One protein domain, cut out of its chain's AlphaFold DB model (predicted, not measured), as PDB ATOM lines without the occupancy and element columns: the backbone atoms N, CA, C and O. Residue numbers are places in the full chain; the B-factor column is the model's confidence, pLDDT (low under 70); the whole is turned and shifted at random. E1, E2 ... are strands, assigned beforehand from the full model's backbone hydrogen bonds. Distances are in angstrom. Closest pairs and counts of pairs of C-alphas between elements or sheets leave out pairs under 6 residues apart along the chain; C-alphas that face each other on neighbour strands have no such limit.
ATOM      1  N   LEU A 357     -27.662  35.266 -30.905       94.06
ATOM      2  CA  LEU A 357     -26.387  35.705 -31.446       94.06
ATOM      3  C   LEU A 357     -25.690  36.650 -30.473       94.06
ATOM      4  O   LEU A 357     -26.298  37.527 -29.860       94.06
ATOM      5  N   GLN A 358     -24.384  36.462 -30.368       95.88
ATOM      6  CA  GLN A 358     -23.458  37.385 -29.746       95.88
ATOM      7  C   GLN A 358     -22.602  37.991 -30.853       95.88
ATOM      8  O   GLN A 358     -21.963  37.262 -31.620       95.88
ATOM      9  N   ILE A 359     -22.609  39.316 -30.938       94.25
ATOM     10  CA  ILE A 359     -21.947  40.072 -31.997       94.25
ATOM     11  C   ILE A 359     -20.974  41.035 -31.337       94.25
ATOM     12  O   ILE A 359     -21.372  41.843 -30.497       94.25
ATOM     13  N   THR A 360     -19.691  40.952 -31.691       94.62
ATOM     14  CA  THR A 360     -18.708  41.918 -31.175       94.62
ATOM     15  C   THR A 360     -19.125  43.352 -31.522       94.62
ATOM     16  O   THR A 360     -19.749  43.549 -32.567       94.62
ATOM     17  N   PRO A 361     -18.743  44.346 -30.704       90.94
ATOM     18  CA  PRO A 361     -19.185  45.727 -30.874       90.94
ATOM     19  C   PRO A 361     -18.968  46.262 -32.291       90.94
ATOM     20  O   PRO A 361     -17.929  46.007 -32.907       90.94
ATOM     21  N   ILE A 362     -19.922  47.046 -32.791       90.94
ATOM     22  CA  ILE A 362     -19.772  47.755 -34.068       90.94
ATOM     23  C   ILE A 362     -18.923  49.000 -33.850       90.94
ATOM     24  O   ILE A 362     -17.925  49.182 -34.544       90.94
ATOM     25  N   LEU A 363     -19.265  49.824 -32.855       88.94
ATOM     26  CA  LEU A 363     -18.420  50.939 -32.435       88.94
ATOM     27  C   LEU A 363     -17.318  50.446 -31.498       88.94
ATOM     28  O   LEU A 363     -17.538  49.583 -30.650       88.94
ATOM     29  N   LYS A 364     -16.134  51.054 -31.587       89.31
ATOM     30  CA  LYS A 364     -15.006  50.755 -30.686       89.31
ATOM     31  C   LYS A 364     -15.311  51.050 -29.212       89.31
ATOM     32  O   LYS A 364     -14.617  50.536 -28.341       89.31
ATOM     33  N   SER A 365     -16.309  51.891 -28.945       86.31
ATOM     34  CA  SER A 365     -16.748  52.298 -27.608       86.31
ATOM     35  C   SER A 365     -17.963  51.531 -27.083       86.31
ATOM     36  O   SER A 365     -18.401  51.811 -25.971       86.31
ATOM     37  N   GLU A 366     -18.561  50.648 -27.884       87.00
ATOM     38  CA  GLU A 366     -19.747  49.881 -27.492       87.00
ATOM     39  C   GLU A 366     -19.358  48.560 -26.811       87.00
ATOM     40  O   GLU A 366     -18.274  48.014 -27.029       87.00
ATOM     41  N   ASP A 367     -20.286  48.032 -26.017       87.62
ATOM     42  CA  ASP A 367     -20.231  46.661 -25.524       87.62
ATOM     43  C   ASP A 367     -20.765  45.672 -26.569       87.62
ATOM     44  O   ASP A 367     -21.268  46.026 -27.638       87.62
ATOM     45  N   THR A 368     -20.603  44.385 -26.272       85.81
ATOM     46  CA  THR A 368     -21.065  43.302 -27.143       85.81
ATOM     47  C   THR A 368     -22.585  43.338 -27.296       85.81
ATOM     48  O   THR A 368     -23.313  43.476 -26.316       85.81
ATOM     49  N   LEU A 369     -23.061  43.155 -28.526       85.94
ATOM     50  CA  LEU A 369     -24.481  43.152 -28.847       85.94
ATOM     51  C   LEU A 369     -25.044  41.735 -28.741       85.94
ATOM     52  O   LEU A 369     -24.460  40.774 -29.253       85.94
ATOM     53  N   HIS A 370     -26.206  41.626 -28.106       85.06
ATOM     54  CA  HIS A 370     -27.008  40.411 -28.083       85.06
ATOM     55  C   HIS A 370     -28.200  40.580 -29.010       85.06
ATOM     56  O   HIS A 370     -28.911  41.578 -28.935       85.06
ATOM     57  N   PHE A 371     -28.403  39.605 -29.887       83.69
ATOM     58  CA  PHE A 371     -29.439  39.649 -30.906       83.69
ATOM     59  C   PHE A 371     -30.267  38.366 -30.862       83.69
ATOM     60  O   PHE A 371     -29.714  37.263 -30.841       83.69
ATOM     61  N   VAL A 372     -31.589  38.522 -30.814       85.56
ATOM     62  CA  VAL A 372     -32.545  37.420 -30.594       85.56
ATOM     63  C   VAL A 372     -33.574  37.280 -31.712       85.56
ATOM     64  O   VAL A 372     -34.291  36.283 -31.757       85.56
ATOM     65  N   GLN A 373     -33.631  38.234 -32.642       90.31
ATOM     66  CA  GLN A 373     -34.606  38.201 -33.721       90.31
ATOM     67  C   GLN A 373     -34.263  37.091 -34.730       90.31
ATOM     68  O   GLN A 373     -33.150  37.062 -35.258       90.31
ATOM     69  N   PRO A 374     -35.182  36.165 -35.033       92.44
ATOM     70  CA  PRO A 374     -34.956  35.082 -35.985       92.44
ATOM     71  C   PRO A 374     -34.977  35.571 -37.434       92.44
ATOM     72  O   PRO A 374     -35.206  36.748 -37.712       92.44
ATOM     73  N   ALA A 375     -34.749  34.657 -38.376       92.06
ATOM     74  CA  ALA A 375     -35.011  34.937 -39.779       92.06
ATOM     75  C   ALA A 375     -36.538  34.992 -39.996       92.06
ATOM     76  O   ALA A 375     -37.232  34.010 -39.740       92.06
ATOM     77  N   LEU A 376     -37.052  36.147 -40.416       89.75
ATOM     78  CA  LEU A 376     -38.478  36.459 -40.580       89.75
ATOM     79  C   LEU A 376     -38.957  36.354 -42.034       89.75
ATOM     80  O   LEU A 376     -40.164  36.307 -42.268       89.75
ATOM     81  N   TYR A 377     -38.028  36.301 -42.993       89.56
ATOM     82  CA  TYR A 377     -38.328  36.066 -44.402       89.56
ATOM     83  C   TYR A 377     -37.527  34.881 -44.953       89.56
ATOM     84  O   TYR A 377     -36.462  34.534 -44.427       89.56
ATOM     85  N   PHE A 378     -38.046  34.272 -46.020       90.56
ATOM     86  CA  PHE A 378     -37.415  33.169 -46.734       90.56
ATOM     87  C   PHE A 378     -37.820  33.151 -48.213       90.56
ATOM     88  O   PHE A 378     -38.991  32.994 -48.548       90.56
ATOM     89  N   ASP A 379     -36.823  33.183 -49.087       91.56
ATOM     90  CA  ASP A 379     -36.946  33.035 -50.529       91.56
ATOM     91  C   ASP A 379     -36.332  31.701 -50.939       91.56
ATOM     92  O   ASP A 379     -35.159  31.435 -50.665       91.56
ATOM     93  N   ALA A 380     -37.099  30.881 -51.649       91.56
ATOM     94  CA  ALA A 380     -36.593  29.715 -52.363       91.56
ATOM     95  C   ALA A 380     -36.683  29.979 -53.867       91.56
ATOM     96  O   ALA A 380     -37.783  30.040 -54.417       91.56
ATOM     97  N   THR A 381     -35.542  30.132 -54.535       92.38
ATOM     98  CA  THR A 381     -35.475  30.436 -55.968       92.38
ATOM     99  C   THR A 381     -34.926  29.255 -56.750       92.38
ATOM    100  O   THR A 381     -33.827  28.761 -56.480       92.38
ATOM    101  N   ASN A 382     -35.656  28.849 -57.794       92.00
ATOM    102  CA  ASN A 382     -35.300  27.707 -58.633       92.00
ATOM    103  C   ASN A 382     -34.988  26.480 -57.758       92.00
ATOM    104  O   ASN A 382     -35.598  26.308 -56.712       92.00
ATOM    105  N   HIS A 383     -34.089  25.591 -58.173       86.19
ATOM    106  CA  HIS A 383     -33.858  24.320 -57.480       86.19
ATOM    107  C   HIS A 383     -32.783  24.371 -56.375       86.19
ATOM    108  O   HIS A 383     -32.617  23.382 -55.661       86.19
ATOM    109  N   ASN A 384     -32.018  25.463 -56.256       86.75
ATOM    110  CA  ASN A 384     -30.798  25.467 -55.446       86.75
ATOM    111  C   ASN A 384     -30.435  26.784 -54.751       86.75
ATOM    112  O   ASN A 384     -29.421  26.801 -54.051       86.75
ATOM    113  N   ILE A 385     -31.204  27.862 -54.924       90.31
ATOM    114  CA  ILE A 385     -30.916  29.161 -54.306       90.31
ATOM    115  C   ILE A 385     -31.902  29.399 -53.169       90.31
ATOM    116  O   ILE A 385     -33.111  29.264 -53.343       90.31
ATOM    117  N   GLN A 386     -31.381  29.800 -52.017       92.19
ATOM    118  CA  GLN A 386     -32.178  30.219 -50.876       92.19
ATOM    119  C   GLN A 386     -31.641  31.531 -50.325       92.19
ATOM    120  O   GLN A 386     -30.424  31.713 -50.216       92.19
ATOM    121  N   LYS A 387     -32.541  32.436 -49.951       92.50
ATOM    122  CA  LYS A 387     -32.199  33.633 -49.184       92.50
ATOM    123  C   LYS A 387     -33.109  33.721 -47.980       92.50
ATOM    124  O   LYS A 387     -34.303  33.520 -48.115       92.50
ATOM    125  N   PHE A 388     -32.571  33.999 -46.809       93.00
ATOM    126  CA  PHE A 388     -33.389  34.151 -45.613       93.00
ATOM    127  C   PHE A 388     -32.701  35.070 -44.625       93.00
ATOM    128  O   PHE A 388     -31.471  35.180 -44.605       93.00
ATOM    129  N   GLY A 389     -33.500  35.729 -43.801       93.31
ATOM    130  CA  GLY A 389     -32.975  36.774 -42.949       93.31
ATOM    131  C   GLY A 389     -34.042  37.570 -42.228       93.31
ATOM    132  O   GLY A 389     -35.197  37.165 -42.122       93.31
ATOM    133  N   ASN A 390     -33.633  38.724 -41.735       91.69
ATOM    134  CA  ASN A 390     -34.486  39.773 -41.195       91.69
ATOM    135  C   ASN A 390     -33.902  41.134 -41.603       91.69
ATOM    136  O   ASN A 390     -33.034  41.204 -42.462       91.69
ATOM    137  N   ASP A 391     -34.363  42.225 -40.997       86.38
ATOM    138  CA  ASP A 391     -33.940  43.573 -41.400       86.38
ATOM    139  C   ASP A 391     -32.473  43.895 -41.011       86.38
ATOM    140  O   ASP A 391     -31.924  44.919 -41.425       86.38
ATOM    141  N   THR A 392     -31.832  43.013 -40.232       89.94
ATOM    142  CA  THR A 392     -30.449  43.129 -39.742       89.94
ATOM    143  C   THR A 392     -29.504  42.129 -40.410       89.94
ATOM    144  O   THR A 392     -28.370  42.486 -40.719       89.94
ATOM    145  N   ILE A 393     -29.914  40.874 -40.612       93.56
ATOM    146  CA  ILE A 393     -29.057  39.800 -41.135       93.56
ATOM    147  C   ILE A 393     -29.710  39.165 -42.352       93.56
ATOM    148  O   ILE A 393     -30.807  38.630 -42.236       93.56
ATOM    149  N   ASP A 394     -28.982  39.121 -43.467       94.56
ATOM    150  CA  ASP A 394     -29.395  38.449 -44.699       94.56
ATOM    151  C   ASP A 394     -28.389  37.367 -45.079       94.56
ATOM    152  O   ASP A 394     -27.180  37.608 -45.136       94.56
ATOM    153  N   VAL A 395     -28.879  36.171 -45.388       95.25
ATOM    154  CA  VAL A 395     -28.042  35.023 -45.736       95.25
ATOM    155  C   VAL A 395     -28.444  34.509 -47.105       95.25
ATOM    156  O   VAL A 395     -29.619  34.274 -47.364       95.25
ATOM    157  N   SER A 396     -27.452  34.285 -47.967       95.00
ATOM    158  CA  SER A 396     -27.615  33.641 -49.269       95.00
ATOM    159  C   SER A 396     -26.941  32.273 -49.265       95.00
ATOM    160  O   SER A 396     -25.747  32.148 -48.960       95.00
ATOM    161  N   VAL A 397     -27.700  31.245 -49.626       92.56
ATOM    162  CA  VAL A 397     -27.262  29.856 -49.742       92.56
ATOM    163  C   VAL A 397     -27.487  29.394 -51.178       92.56
ATOM    164  O   VAL A 397     -28.565  29.575 -51.734       92.56
ATOM    165  N   ILE A 398     -26.470  28.775 -51.778       90.50
ATOM    166  CA  ILE A 398     -26.575  28.138 -53.096       90.50
ATOM    167  C   ILE A 398     -26.015  26.724 -52.990       90.50
ATOM    168  O   ILE A 398     -24.915  26.533 -52.462       90.50
ATOM    169  N   ASP A 399     -26.773  25.736 -53.462       87.88
ATOM    170  CA  ASP A 399     -26.444  24.306 -53.361       87.88
ATOM    171  C   ASP A 399     -26.141  23.874 -51.914       87.88
ATOM    172  O   ASP A 399     -25.158  23.179 -51.641       87.88
ATOM    173  N   ASN A 400     -26.961  24.336 -50.960       87.94
ATOM    174  CA  ASN A 400     -26.789  24.127 -49.512       87.94
ATOM    175  C   ASN A 400     -25.450  24.634 -48.943       87.94
ATOM    176  O   ASN A 400     -25.047  24.244 -47.846       87.94
ATOM    177  N   LYS A 401     -24.748  25.513 -49.665       90.75
ATOM    178  CA  LYS A 401     -23.519  26.163 -49.205       90.75
ATOM    179  C   LYS A 401     -23.755  27.650 -49.029       90.75
ATOM    180  O   LYS A 401     -24.304  28.310 -49.906       90.75
ATOM    181  N   ILE A 402     -23.283  28.182 -47.911       94.06
ATOM    182  CA  ILE A 402     -23.336  29.615 -47.625       94.06
ATOM    183  C   ILE A 402     -22.478  30.339 -48.660       94.06
ATOM    184  O   ILE A 402     -21.293  30.041 -48.819       94.06
ATOM    185  N   LYS A 403     -23.093  31.274 -49.380       93.44
ATOM    186  CA  LYS A 403     -22.423  32.100 -50.387       93.44
ATOM    187  C   LYS A 403     -22.121  33.490 -49.876       93.44
ATOM    188  O   LYS A 403     -21.054  34.012 -50.183       93.44
ATOM    189  N   GLN A 404     -23.048  34.069 -49.125       95.38
ATOM    190  CA  GLN A 404     -22.920  35.417 -48.601       95.38
ATOM    191  C   GLN A 404     -23.703  35.556 -47.304       95.38
ATOM    192  O   GLN A 404     -24.775  34.967 -47.156       95.38
ATOM    193  N   ILE A 405     -23.167  36.360 -46.394       96.56
ATOM    194  CA  ILE A 405     -23.874  36.849 -45.214       96.56
ATOM    195  C   ILE A 405     -23.680  38.354 -45.186       96.56
ATOM    196  O   ILE A 405     -22.538  38.812 -45.225       96.56
ATOM    197  N   ASN A 406     -24.778  39.096 -45.126       95.00
ATOM    198  CA  ASN A 406     -24.778  40.534 -44.916       95.00
ATOM    199  C   ASN A 406     -25.342  40.827 -43.532       95.00
ATOM    200  O   ASN A 406     -26.318  40.218 -43.103       95.00
ATOM    201  N   PHE A 407     -24.722  41.776 -42.851       94.38
ATOM    202  CA  PHE A 407     -25.170  42.301 -41.577       94.38
ATOM    203  C   PHE A 407     -25.272  43.820 -41.691       94.38
ATOM    204  O   PHE A 407     -24.289  44.500 -41.995       94.38
ATOM    205  N   LYS A 408     -26.466  44.351 -41.458       91.56
ATOM    206  CA  LYS A 408     -26.785  45.772 -41.460       91.56
ATOM    207  C   LYS A 408     -26.980  46.234 -40.024       91.56
ATOM    208  O   LYS A 408     -27.849  45.736 -39.322       91.56
ATOM    209  N   ALA A 409     -26.239  47.255 -39.620       86.62
ATOM    210  CA  ALA A 409     -26.499  47.972 -38.384       86.62
ATOM    211  C   ALA A 409     -26.903  49.412 -38.660       86.62
ATOM    212  O   ALA A 409     -26.129  50.186 -39.221       86.62
ATOM    213  N   THR A 410     -28.098  49.767 -38.207       82.88
ATOM    214  CA  THR A 410     -28.595  51.140 -38.201       82.88
ATOM    215  C   THR A 410     -28.310  51.797 -36.844       82.88
ATOM    216  O   THR A 410     -28.439  51.165 -35.788       82.88
ATOM    217  N   ARG A 411     -27.928  53.077 -36.862       77.06
ATOM    218  CA  ARG A 411     -27.782  53.936 -35.681       77.06
ATOM    219  C   ARG A 411     -28.425  55.294 -35.939       77.06
ATOM    220  O   ARG A 411     -28.193  55.905 -36.975       77.06
ATOM    221  N   ASN A 412     -29.177  55.787 -34.963       77.38
ATOM    222  CA  ASN A 412     -29.749  57.129 -35.005       77.38
ATOM    223  C   ASN A 412     -28.794  58.092 -34.301       77.38
ATOM    224  O   ASN A 412     -28.512  57.905 -33.118       77.38
ATOM    225  N   ASN A 413     -28.312  59.117 -35.003       67.25
ATOM    226  CA  ASN A 413     -27.503  60.173 -34.404       67.25
ATOM    227  C   ASN A 413     -28.419  61.353 -34.033       67.25
ATOM    228  O   ASN A 413     -28.921  62.028 -34.934       67.25
ATOM    229  N   PRO A 414     -28.729  61.596 -32.747       67.44
ATOM    230  CA  PRO A 414     -29.560  62.726 -32.356       67.44
ATOM    231  C   PRO A 414     -28.800  64.045 -32.526       67.44
ATOM    232  O   PRO A 414     -27.620  64.159 -32.201       67.44
ATOM    233  N   ASN A 415     -29.494  65.078 -32.997       66.12
ATOM    234  CA  ASN A 415     -28.981  66.434 -33.062       66.12
ATOM    235  C   ASN A 415     -28.675  66.899 -31.630       66.12
ATOM    236  O   ASN A 415     -29.598  67.007 -30.819       66.12
ATOM    237  N   PRO A 416     -27.420  67.244 -31.310       60.91
ATOM    238  CA  PRO A 416     -27.038  67.600 -29.948       60.91
ATOM    239  C   PRO A 416     -27.711  68.881 -29.430       60.91
ATOM    240  O   PRO A 416     -27.754  69.099 -28.225       60.91
ATOM    241  N   SER A 417     -28.250  69.727 -30.315       69.19
ATOM    242  CA  SER A 417     -28.929  70.978 -29.947       69.19
ATOM    243  C   SER A 417     -30.453  70.872 -29.851       69.19
ATOM    244  O   SER A 417     -31.059  71.666 -29.135       69.19
ATOM    245  N   THR A 418     -31.083  69.904 -30.525       71.81
ATOM    246  CA  THR A 418     -32.552  69.749 -30.519       71.81
ATOM    247  C   THR A 418     -33.038  68.415 -29.951       71.81
ATOM    248  O   THR A 418     -34.228  68.275 -29.688       71.81
ATOM    249  N   GLY A 419     -32.156  67.426 -29.778       61.97
ATOM    250  CA  GLY A 419     -32.499  66.059 -29.373       61.97
ATOM    251  C   GLY A 419     -33.241  65.240 -30.441       61.97
ATOM    252  O   GLY A 419     -33.481  64.055 -30.233       61.97
ATOM    253  N   LEU A 420     -33.593  65.844 -31.581       71.38
ATOM    254  CA  LEU A 420     -34.262  65.175 -32.703       71.38
ATOM    255  C   LEU A 420     -33.256  64.372 -33.528       71.38
ATOM    256  O   LEU A 420     -32.117  64.802 -33.662       71.38
ATOM    257  N   ILE A 421     -33.669  63.246 -34.115       64.44
ATOM    258  CA  ILE A 421     -32.806  62.435 -34.991       64.44
ATOM    259  C   ILE A 421     -32.287  63.318 -36.137       64.44
ATOM    260  O   ILE A 421     -33.073  63.887 -36.893       64.44
ATOM    261  N   PHE A 422     -30.967  63.473 -36.212       61.66
ATOM    262  CA  PHE A 422     -30.277  64.282 -37.213       61.66
ATOM    263  C   PHE A 422     -30.005  63.469 -38.476       61.66
ATOM    264  O   PHE A 422     -30.233  63.950 -39.582       61.66
ATOM    265  N   GLU A 423     -29.536  62.233 -38.298       69.06
ATOM    266  CA  GLU A 423     -29.125  61.349 -39.386       69.06
ATOM    267  C   GLU A 423     -29.228  59.881 -38.947       69.06
ATOM    268  O   GLU A 423     -28.888  59.535 -37.809       69.06
ATOM    269  N   GLU A 424     -29.707  59.023 -39.847       75.31
ATOM    270  CA  GLU A 424     -29.640  57.568 -39.707       75.31
ATOM    271  C   GLU A 424     -28.349  57.083 -40.380       75.31
ATOM    272  O   GLU A 424     -28.187  57.195 -41.594       75.31
ATOM    273  N   ILE A 425     -27.414  56.558 -39.591       81.88
ATOM    274  CA  ILE A 425     -26.142  56.027 -40.081       81.88
ATOM    275  C   ILE A 425     -26.269  54.512 -40.219       81.88
ATOM    276  O   ILE A 425     -26.640  53.818 -39.269       81.88
ATOM    277  N   GLN A 426     -25.923  53.992 -41.396       87.00
ATOM    278  CA  GLN A 426     -25.952  52.564 -41.692       87.00
ATOM    279  C   GLN A 426     -24.537  52.014 -41.899       87.00
ATOM    280  O   GLN A 426     -23.828  52.420 -42.821       87.00
ATOM    281  N   TYR A 427     -24.163  51.017 -41.099       89.19
ATOM    282  CA  TYR A 427     -22.932  50.243 -41.261       89.19
ATOM    283  C   TYR A 427     -23.257  48.862 -41.829       89.19
ATOM    284  O   TYR A 427     -24.102  48.146 -41.294       89.19
ATOM    285  N   ASN A 428     -22.586  48.480 -42.916       93.00
ATOM    286  CA  ASN A 428     -22.824  47.214 -43.607       93.00
ATOM    287  C   ASN A 428     -21.589  46.327 -43.513       93.00
ATOM    288  O   ASN A 428     -20.514  46.739 -43.938       93.00
ATOM    289  N   TYR A 429     -21.748  45.114 -43.004       94.81
ATOM    290  CA  TYR A 429     -20.699  44.108 -42.904       94.81
ATOM    291  C   TYR A 429     -21.051  42.911 -43.779       94.81
ATOM    292  O   TYR A 429     -22.214  42.522 -43.848       94.81
ATOM    293  N   GLU A 430     -20.065  42.306 -44.436       95.88
ATOM    294  CA  GLU A 430     -20.293  41.131 -45.272       95.88
ATOM    295  C   GLU A 430     -19.156  40.104 -45.201       95.88
ATOM    296  O   GLU A 430     -18.004  40.415 -44.892       95.88
ATOM    297  N   CYS A 431     -19.504  38.861 -45.515       95.94
ATOM    298  CA  CYS A 431     -18.594  37.848 -46.039       95.94
ATOM    299  C   CYS A 431     -19.220  37.286 -47.322       95.94
ATOM    300  O   CYS A 431     -20.443  37.196 -47.430       95.94
ATOM    301  N   ASN A 432     -18.407  36.942 -48.317       93.44
ATOM    302  CA  ASN A 432     -18.858  36.495 -49.640       93.44
ATOM    303  C   ASN A 432     -17.758  35.703 -50.373       93.44
ATOM    304  O   ASN A 432     -16.780  35.281 -49.769       93.44
ATOM    305  N   ALA A 433     -17.870  35.492 -51.687       85.31
ATOM    306  CA  ALA A 433     -16.846  34.769 -52.450       85.31
ATOM    307  C   ALA A 433     -15.447  35.423 -52.381       85.31
ATOM    308  O   ALA A 433     -14.449  34.711 -52.279       85.31
ATOM    309  N   THR A 434     -15.368  36.759 -52.384       86.44
ATOM    310  CA  THR A 434     -14.108  37.516 -52.247       86.44
ATOM    311  C   THR A 434     -13.519  37.459 -50.838       86.44
ATOM    312  O   THR A 434     -12.299  37.467 -50.684       86.44
ATOM    313  N   GLN A 435     -14.365  37.377 -49.811       88.38
ATOM    314  CA  GLN A 435     -13.966  37.173 -48.419       88.38
ATOM    315  C   GLN A 435     -14.794  36.040 -47.825       88.38
ATOM    316  O   GLN A 435     -15.859  36.273 -47.257       88.38
ATOM    317  N   SER A 436     -14.323  34.807 -48.028       90.38
ATOM    318  CA  SER A 436     -15.105  33.601 -47.744       90.38
ATOM    319  C   SER A 436     -15.664  33.584 -46.325       90.38
ATOM    320  O   SER A 436     -14.937  33.805 -45.357       90.38
ATOM    321  N   CYS A 437     -16.947  33.250 -46.203       94.19
ATOM    322  CA  CYS A 437     -17.602  33.048 -44.916       94.19
ATOM    323  C   CYS A 437     -17.012  31.824 -44.203       94.19
ATOM    324  O   CYS A 437     -17.258  30.685 -44.599       94.19
ATOM    325  N   GLN A 438     -16.220  32.057 -43.155       94.75
ATOM    326  CA  GLN A 438     -15.600  31.008 -42.342       94.75
ATOM    327  C   GLN A 438     -16.272  30.887 -40.971       94.75
ATOM    328  O   GLN A 438     -16.930  31.809 -40.492       94.75
ATOM    329  N   GLY A 439     -16.119  29.727 -40.329       94.50
ATOM    330  CA  GLY A 439     -16.664  29.493 -38.990       94.50
ATOM    331  C   GLY A 439     -18.191  29.383 -38.937       94.50
ATOM    332  O   GLY A 439     -18.757  29.433 -37.857       94.50
ATOM    333  N   VAL A 440     -18.871  29.234 -40.073       96.25
ATOM    334  CA  VAL A 440     -20.332  29.122 -40.138       96.25
ATOM    335  C   VAL A 440     -20.735  27.787 -40.760       96.25
ATOM    336  O   VAL A 440     -20.105  27.320 -41.710       96.25
ATOM    337  N   SER A 441     -21.780  27.156 -40.225       94.62
ATOM    338  CA  SER A 441     -22.403  25.974 -40.822       94.62
ATOM    339  C   SER A 441     -23.897  26.180 -41.038       94.62
ATOM    340  O   SER A 441     -24.549  26.914 -40.296       94.62
ATOM    341  N   TYR A 442     -24.433  25.516 -42.062       94.00
ATOM    342  CA  TYR A 442     -25.844  25.561 -42.433       94.00
ATOM    343  C   TYR A 442     -26.472  24.172 -42.304       94.00
ATOM    344  O   TYR A 442     -25.934  23.190 -42.814       94.00
ATOM    345  N   ASN A 443     -27.598  24.096 -41.596       91.94
ATOM    346  CA  ASN A 443     -28.445  22.915 -41.507       91.94
ATOM    347  C   ASN A 443     -29.643  23.100 -42.461       91.94
ATOM    348  O   ASN A 443     -30.561  23.847 -42.105       91.94
ATOM    349  N   PRO A 444     -29.658  22.434 -43.633       85.75
ATOM    350  CA  PRO A 444     -30.711  22.608 -44.632       85.75
ATOM    351  C   PRO A 444     -32.080  22.091 -44.184       85.75
ATOM    352  O   PRO A 444     -33.100  22.670 -44.538       85.75
ATOM    353  N   GLU A 445     -32.127  21.042 -43.361       84.12
ATOM    354  CA  GLU A 445     -33.394  20.465 -42.889       84.12
ATOM    355  C   GLU A 445     -34.153  21.435 -41.979       84.12
ATOM    356  O   GLU A 445     -35.379  21.514 -42.007       84.12
ATOM    357  N   ASN A 446     -33.408  22.199 -41.177       83.56
ATOM    358  CA  ASN A 446     -33.973  23.145 -40.224       83.56
ATOM    359  C   ASN A 446     -33.894  24.601 -40.675       83.56
ATOM    360  O   ASN A 446     -34.444  25.450 -39.987       83.56
ATOM    361  N   ASN A 447     -33.249  24.889 -41.807       87.94
ATOM    362  CA  ASN A 447     -32.978  26.250 -42.277       87.94
ATOM    363  C   ASN A 447     -32.298  27.109 -41.200       87.94
ATOM    364  O   ASN A 447     -32.683  28.242 -40.933       87.94
ATOM    365  N   LYS A 448     -31.285  26.523 -40.556       92.19
ATOM    366  CA  LYS A 448     -30.622  27.077 -39.372       92.19
ATOM    367  C   LYS A 448     -29.131  27.258 -39.612       92.19
ATOM    368  O   LYS A 448     -28.476  26.368 -40.158       92.19
ATOM    369  N   LEU A 449     -28.582  28.364 -39.124       95.06
ATOM    370  CA  LEU A 449     -27.149  28.642 -39.122       95.06
ATOM    371  C   LEU A 449     -26.557  28.520 -37.727       95.06
ATOM    372  O   LEU A 449     -27.181  28.876 -36.726       95.06
ATOM    373  N   ILE A 450     -25.319  28.041 -37.679       96.94
ATOM    374  CA  ILE A 450     -24.503  28.019 -36.469       96.94
ATOM    375  C   ILE A 450     -23.228  28.800 -36.762       96.94
ATOM    376  O   ILE A 450     -22.432  28.403 -37.613       96.94
ATOM    377  N   PHE A 451     -23.038  29.893 -36.033       97.00
ATOM    378  CA  PHE A 451     -21.873  30.763 -36.112       97.00
ATOM    379  C   PHE A 451     -20.872  30.408 -35.012       97.00
ATOM    380  O   PHE A 451     -21.227  30.286 -33.836       97.00
ATOM    381  N   LYS A 452     -19.608  30.254 -35.401       97.25
ATOM    382  CA  LYS A 452     -18.465  29.953 -34.534       97.25
ATOM    383  C   LYS A 452     -17.289  30.822 -34.955       97.25
ATOM    384  O   LYS A 452     -16.509  30.453 -35.831       97.25
ATOM    385  N   ASN A 453     -17.158  31.967 -34.298       96.44
ATOM    386  CA  ASN A 453     -16.181  33.001 -34.611       96.44
ATOM    387  C   ASN A 453     -16.223  33.422 -36.087       96.44
ATOM    388  O   ASN A 453     -15.189  33.573 -36.737       96.44
ATOM    389  N   THR A 454     -17.430  33.592 -36.623       97.06
ATOM    390  CA  THR A 454     -17.617  34.003 -38.013       97.06
ATOM    391  C   THR A 454     -17.335  35.484 -38.151       97.06
ATOM    392  O   THR A 454     -18.051  36.307 -37.587       97.06
ATOM    393  N   MET A 455     -16.291  35.819 -38.898       96.81
ATOM    394  CA  MET A 455     -15.896  37.200 -39.144       96.81
ATOM    395  C   MET A 455     -16.663  37.780 -40.335       96.81
ATOM    396  O   MET A 455     -16.678  37.175 -41.407       96.81
ATOM    397  N   LEU A 456     -17.247  38.963 -40.151       96.19
ATOM    398  CA  LEU A 456     -17.779  39.803 -41.224       96.19
ATOM    399  C   LEU A 456     -16.967  41.096 -41.300       96.19
ATOM    400  O   LEU A 456     -16.576  41.646 -40.266       96.19
ATOM    401  N   THR A 457     -16.740  41.597 -42.510       94.81
ATOM    402  CA  THR A 457     -15.907  42.781 -42.760       94.81
ATOM    403  C   THR A 457     -16.766  43.947 -43.217       94.81
ATOM    404  O   THR A 457     -17.661  43.777 -44.040       94.81
ATOM    405  N   LEU A 458     -16.471  45.145 -42.717       93.44
ATOM    406  CA  LEU A 458     -17.141  46.375 -43.118       93.44
ATOM    407  C   LEU A 458     -16.985  46.622 -44.627       93.44
ATOM    408  O   LEU A 458     -15.882  46.571 -45.177       93.44
ATOM    409  N   LYS A 459     -18.096  46.951 -45.277       90.12
ATOM    410  CA  LYS A 459     -18.173  47.356 -46.675       90.12
ATOM    411  C   LYS A 459     -17.980  48.866 -46.801       90.12
ATOM    412  O   LYS A 459     -18.658  49.643 -46.137       90.12
ATOM    413  N   GLY A 460     -17.112  49.277 -47.722       81.31
ATOM    414  CA  GLY A 460     -16.814  50.687 -47.981       81.31
ATOM    415  C   GLY A 460     -15.654  51.222 -47.141       81.31
ATOM    416  O   GLY A 460     -14.803  50.465 -46.670       81.31
ATOM    417  N   THR A 461     -15.575  52.546 -47.014       72.75
ATOM    418  CA  THR A 461     -14.485  53.212 -46.290       72.75
ATOM    419  C   THR A 461     -14.677  53.043 -44.787       72.75
ATOM    420  O   THR A 461     -15.751  53.323 -44.262       72.75
ATOM    421  N   ALA A 462     -13.631  52.594 -44.092       68.94
ATOM    422  CA  ALA A 462     -13.663  52.479 -42.642       68.94
ATOM    423  C   ALA A 462     -13.747  53.868 -42.003       68.94
ATOM    424  O   ALA A 462     -12.891  54.712 -42.265       68.94
ATOM    425  N   ALA A 463     -14.766  54.077 -41.172       76.81
ATOM    426  CA  ALA A 463     -14.811  55.214 -40.266       76.81
ATOM    427  C   ALA A 463     -13.980  54.893 -39.008       76.81
ATOM    428  O   ALA A 463     -13.858  53.728 -38.612       76.81
ATOM    429  N   ASP A 464     -13.362  55.901 -38.398       82.50
ATOM    430  CA  ASP A 464     -12.410  55.692 -37.299       82.50
ATOM    431  C   ASP A 464     -13.086  55.169 -36.025       82.50
ATOM    432  O   ASP A 464     -12.447  54.510 -35.202       82.50
ATOM    433  N   GLU A 465     -14.379  55.420 -35.868       86.00
ATOM    434  CA  GLU A 465     -15.189  55.034 -34.719       86.00
ATOM    435  C   GLU A 465     -15.673  53.574 -34.757       86.00
ATOM    436  O   GLU A 465     -16.013  53.024 -33.707       86.00
ATOM    437  N   VAL A 466     -15.655  52.916 -35.925       90.62
ATOM    438  CA  VAL A 466     -16.149  51.538 -36.091       90.62
ATOM    439  C   VAL A 466     -15.037  50.495 -36.096       90.62
ATOM    440  O   VAL A 466     -13.910  50.710 -36.552       90.62
ATOM    441  N   ASN A 467     -15.371  49.301 -35.624       91.75
ATOM    442  CA  ASN A 467     -14.564  48.116 -35.836       91.75
ATOM    443  C   ASN A 467     -14.662  47.693 -37.304       91.75
ATOM    444  O   ASN A 467     -15.751  47.520 -37.848       91.75
ATOM    445  N   LYS A 468     -13.505  47.489 -37.946       92.56
ATOM    446  CA  LYS A 468     -13.430  47.027 -39.341       92.56
ATOM    447  C   LYS A 468     -14.072  45.652 -39.528       92.56
ATOM    448  O   LYS A 468     -14.632  45.380 -40.583       92.56
ATOM    449  N   ASN A 469     -13.972  44.806 -38.509       94.00
ATOM    450  CA  ASN A 469     -14.520  43.462 -38.510       94.00
ATOM    451  C   ASN A 469     -15.429  43.292 -37.297       94.00
ATOM    452  O   ASN A 469     -15.093  43.772 -36.214       94.00
ATOM    453  N   ILE A 470     -16.507  42.538 -37.471       95.06
ATOM    454  CA  ILE A 470     -17.316  42.009 -36.374       95.06
ATOM    455  C   ILE A 470     -17.272  40.485 -36.391       95.06
ATOM    456  O   ILE A 470     -17.031  39.870 -37.431       95.06
ATOM    457  N   ILE A 471     -17.488  39.872 -35.235       96.62
ATOM    458  CA  ILE A 471     -17.506  38.426 -35.053       96.62
ATOM    459  C   ILE A 471     -18.888  38.023 -34.559       96.62
ATOM    460  O   ILE A 471     -19.361  38.546 -33.552       96.62
ATOM    461  N   LEU A 472     -19.500  37.071 -35.259       96.69
ATOM    462  CA  LEU A 472     -20.771  36.454 -34.906       96.69
ATOM    463  C   LEU A 472     -20.512  35.098 -34.244       96.69
ATOM    464  O   LEU A 472     -19.733  34.275 -34.738       96.69
ATOM    465  N   ASN A 473     -21.206  34.857 -33.134       97.38
ATOM    466  CA  ASN A 473     -21.238  33.590 -32.415       97.38
ATOM    467  C   ASN A 473     -22.680  33.244 -32.040       97.38
ATOM    468  O   ASN A 473     -23.425  34.121 -31.615       97.38
ATOM    469  N   GLY A 474     -23.057  31.970 -32.147       96.88
ATOM    470  CA  GLY A 474     -24.371  31.489 -31.716       96.88
ATOM    471  C   GLY A 474     -25.198  30.890 -32.848       96.88
ATOM    472  O   GLY A 474     -24.657  30.255 -33.753       96.88
ATOM    473  N   ILE A 475     -26.519  31.027 -32.766       96.31
ATOM    474  CA  ILE A 475     -27.472  30.393 -33.682       96.31
ATOM    475  C   ILE A 475     -28.403  31.439 -34.283       96.31
ATOM    476  O   ILE A 475     -28.912  32.298 -33.567       96.31
ATOM    477  N   PHE A 476     -28.659  31.305 -35.582       95.62
ATOM    478  CA  PHE A 476     -29.699  32.033 -36.300       95.62
ATOM    479  C   PHE A 476     -30.653  31.020 -36.928       95.62
ATOM    480  O   PHE A 476     -30.254  30.240 -37.796       95.62
ATOM    481  N   ASP A 477     -31.879  30.979 -36.419       93.06
ATOM    482  CA  ASP A 477     -32.920  30.038 -36.824       93.06
ATOM    483  C   ASP A 477     -33.999  30.750 -37.644       93.06
ATOM    484  O   ASP A 477     -34.274  31.939 -37.453       93.06
ATOM    485  N   PHE A 478     -34.623  30.008 -38.553       88.56
ATOM    486  CA  PHE A 478     -35.764  30.495 -39.316       88.56
ATOM    487  C   PHE A 478     -37.025  30.447 -38.437       88.56
ATOM    488  O   PHE A 478     -37.373  29.389 -37.901       88.56
TER     489      PHE A 478
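AT A GLANCE: This is residues 357 to 478 of the 481 residues of an uncharacterized protein of Acinetobacter halotolerans (UniProt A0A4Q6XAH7). A twisted sheet folds over on itself into two crossed layers that are only partly face to face: E3 to E7 make one, E8, E9, E10, E1 and E2 the other, and the two are joined where E7 pairs with E9. The far end of the long hairpin E6 and E7 reaches out beyond this body as an arm and makes the longest axis. The 122 printed residues hold ten named strands, E1 to E10, and no named helix, class all strand; the sheet is branched at E9 and antiparallel throughout its neighbour pairs. E3 to E7 and E8 to E10 are meanders, each strand the antiparallel neighbour of the one before. The whole is compact, with a radius of gyration of the C-alphas of 15.5 A, and spans 54 by 24 by 23 A.

HOW THE PARTS SIT: E1, residues 357 to 359, forms a hairpin with E2, residues 369 to 371; N 357 and O 371 are 2.9 A apart. On the other side of E1 is E10, residues 469 to 476, with N 358 and O 473 at 2.8 A. E3, residues 377 to 381, is an edge strand and apart from E2. It forms a hairpin with E4, residues 385 to 389, with N 379 and O 387 at 2.7 A. E5, residues 393 to 398, follows on the other side of E4, with N 386 and O 397 at 2.8 A. E6, residues 401 to 414, is antiparallel to E5 at 165 degrees, with N 394 and O 406 at 2.9 A. E7, residues 421 to 431, forms a hairpin with E6, with N 411 and O 425 at 2.8 A. E9, residues 448 to 458, is the neighbour of E7 at 112 degrees, with N 430 and O 457 at 2.8 A. E8, residues 440 to 443, lies on the same side of E9 as E7, with N 443 and O 448 at 2.8 A; E10 lies on the other side, with N 449 and O 476 at 2.8 A. E9 bends by 87 degrees at residue 452, and E10 by 66 degrees at residue 473. E5 and E10 are apart.

IN THESE COORDINATES: E1 begins at C-alpha 357, (-26.387, 35.705, -31.446). E5 is 16.9 A long, E6 40.7 A and E7 30.5 A; E6 ends at C-alpha 414, (-29.560, 62.726, -32.356). E9 is 23.8 A long and E10 19.1 A, ending at C-alpha 476, (-29.699, 32.033, -36.300).

THE WHOLE: The C-alphas of His 383 and Ser 417 are the two farthest apart, 54.4 A. The printed part has no cut and no long link. Mean pLDDT of the printed part is 88.4; residues 413 to 417, 419, 421 to 423 and 462 are under 70.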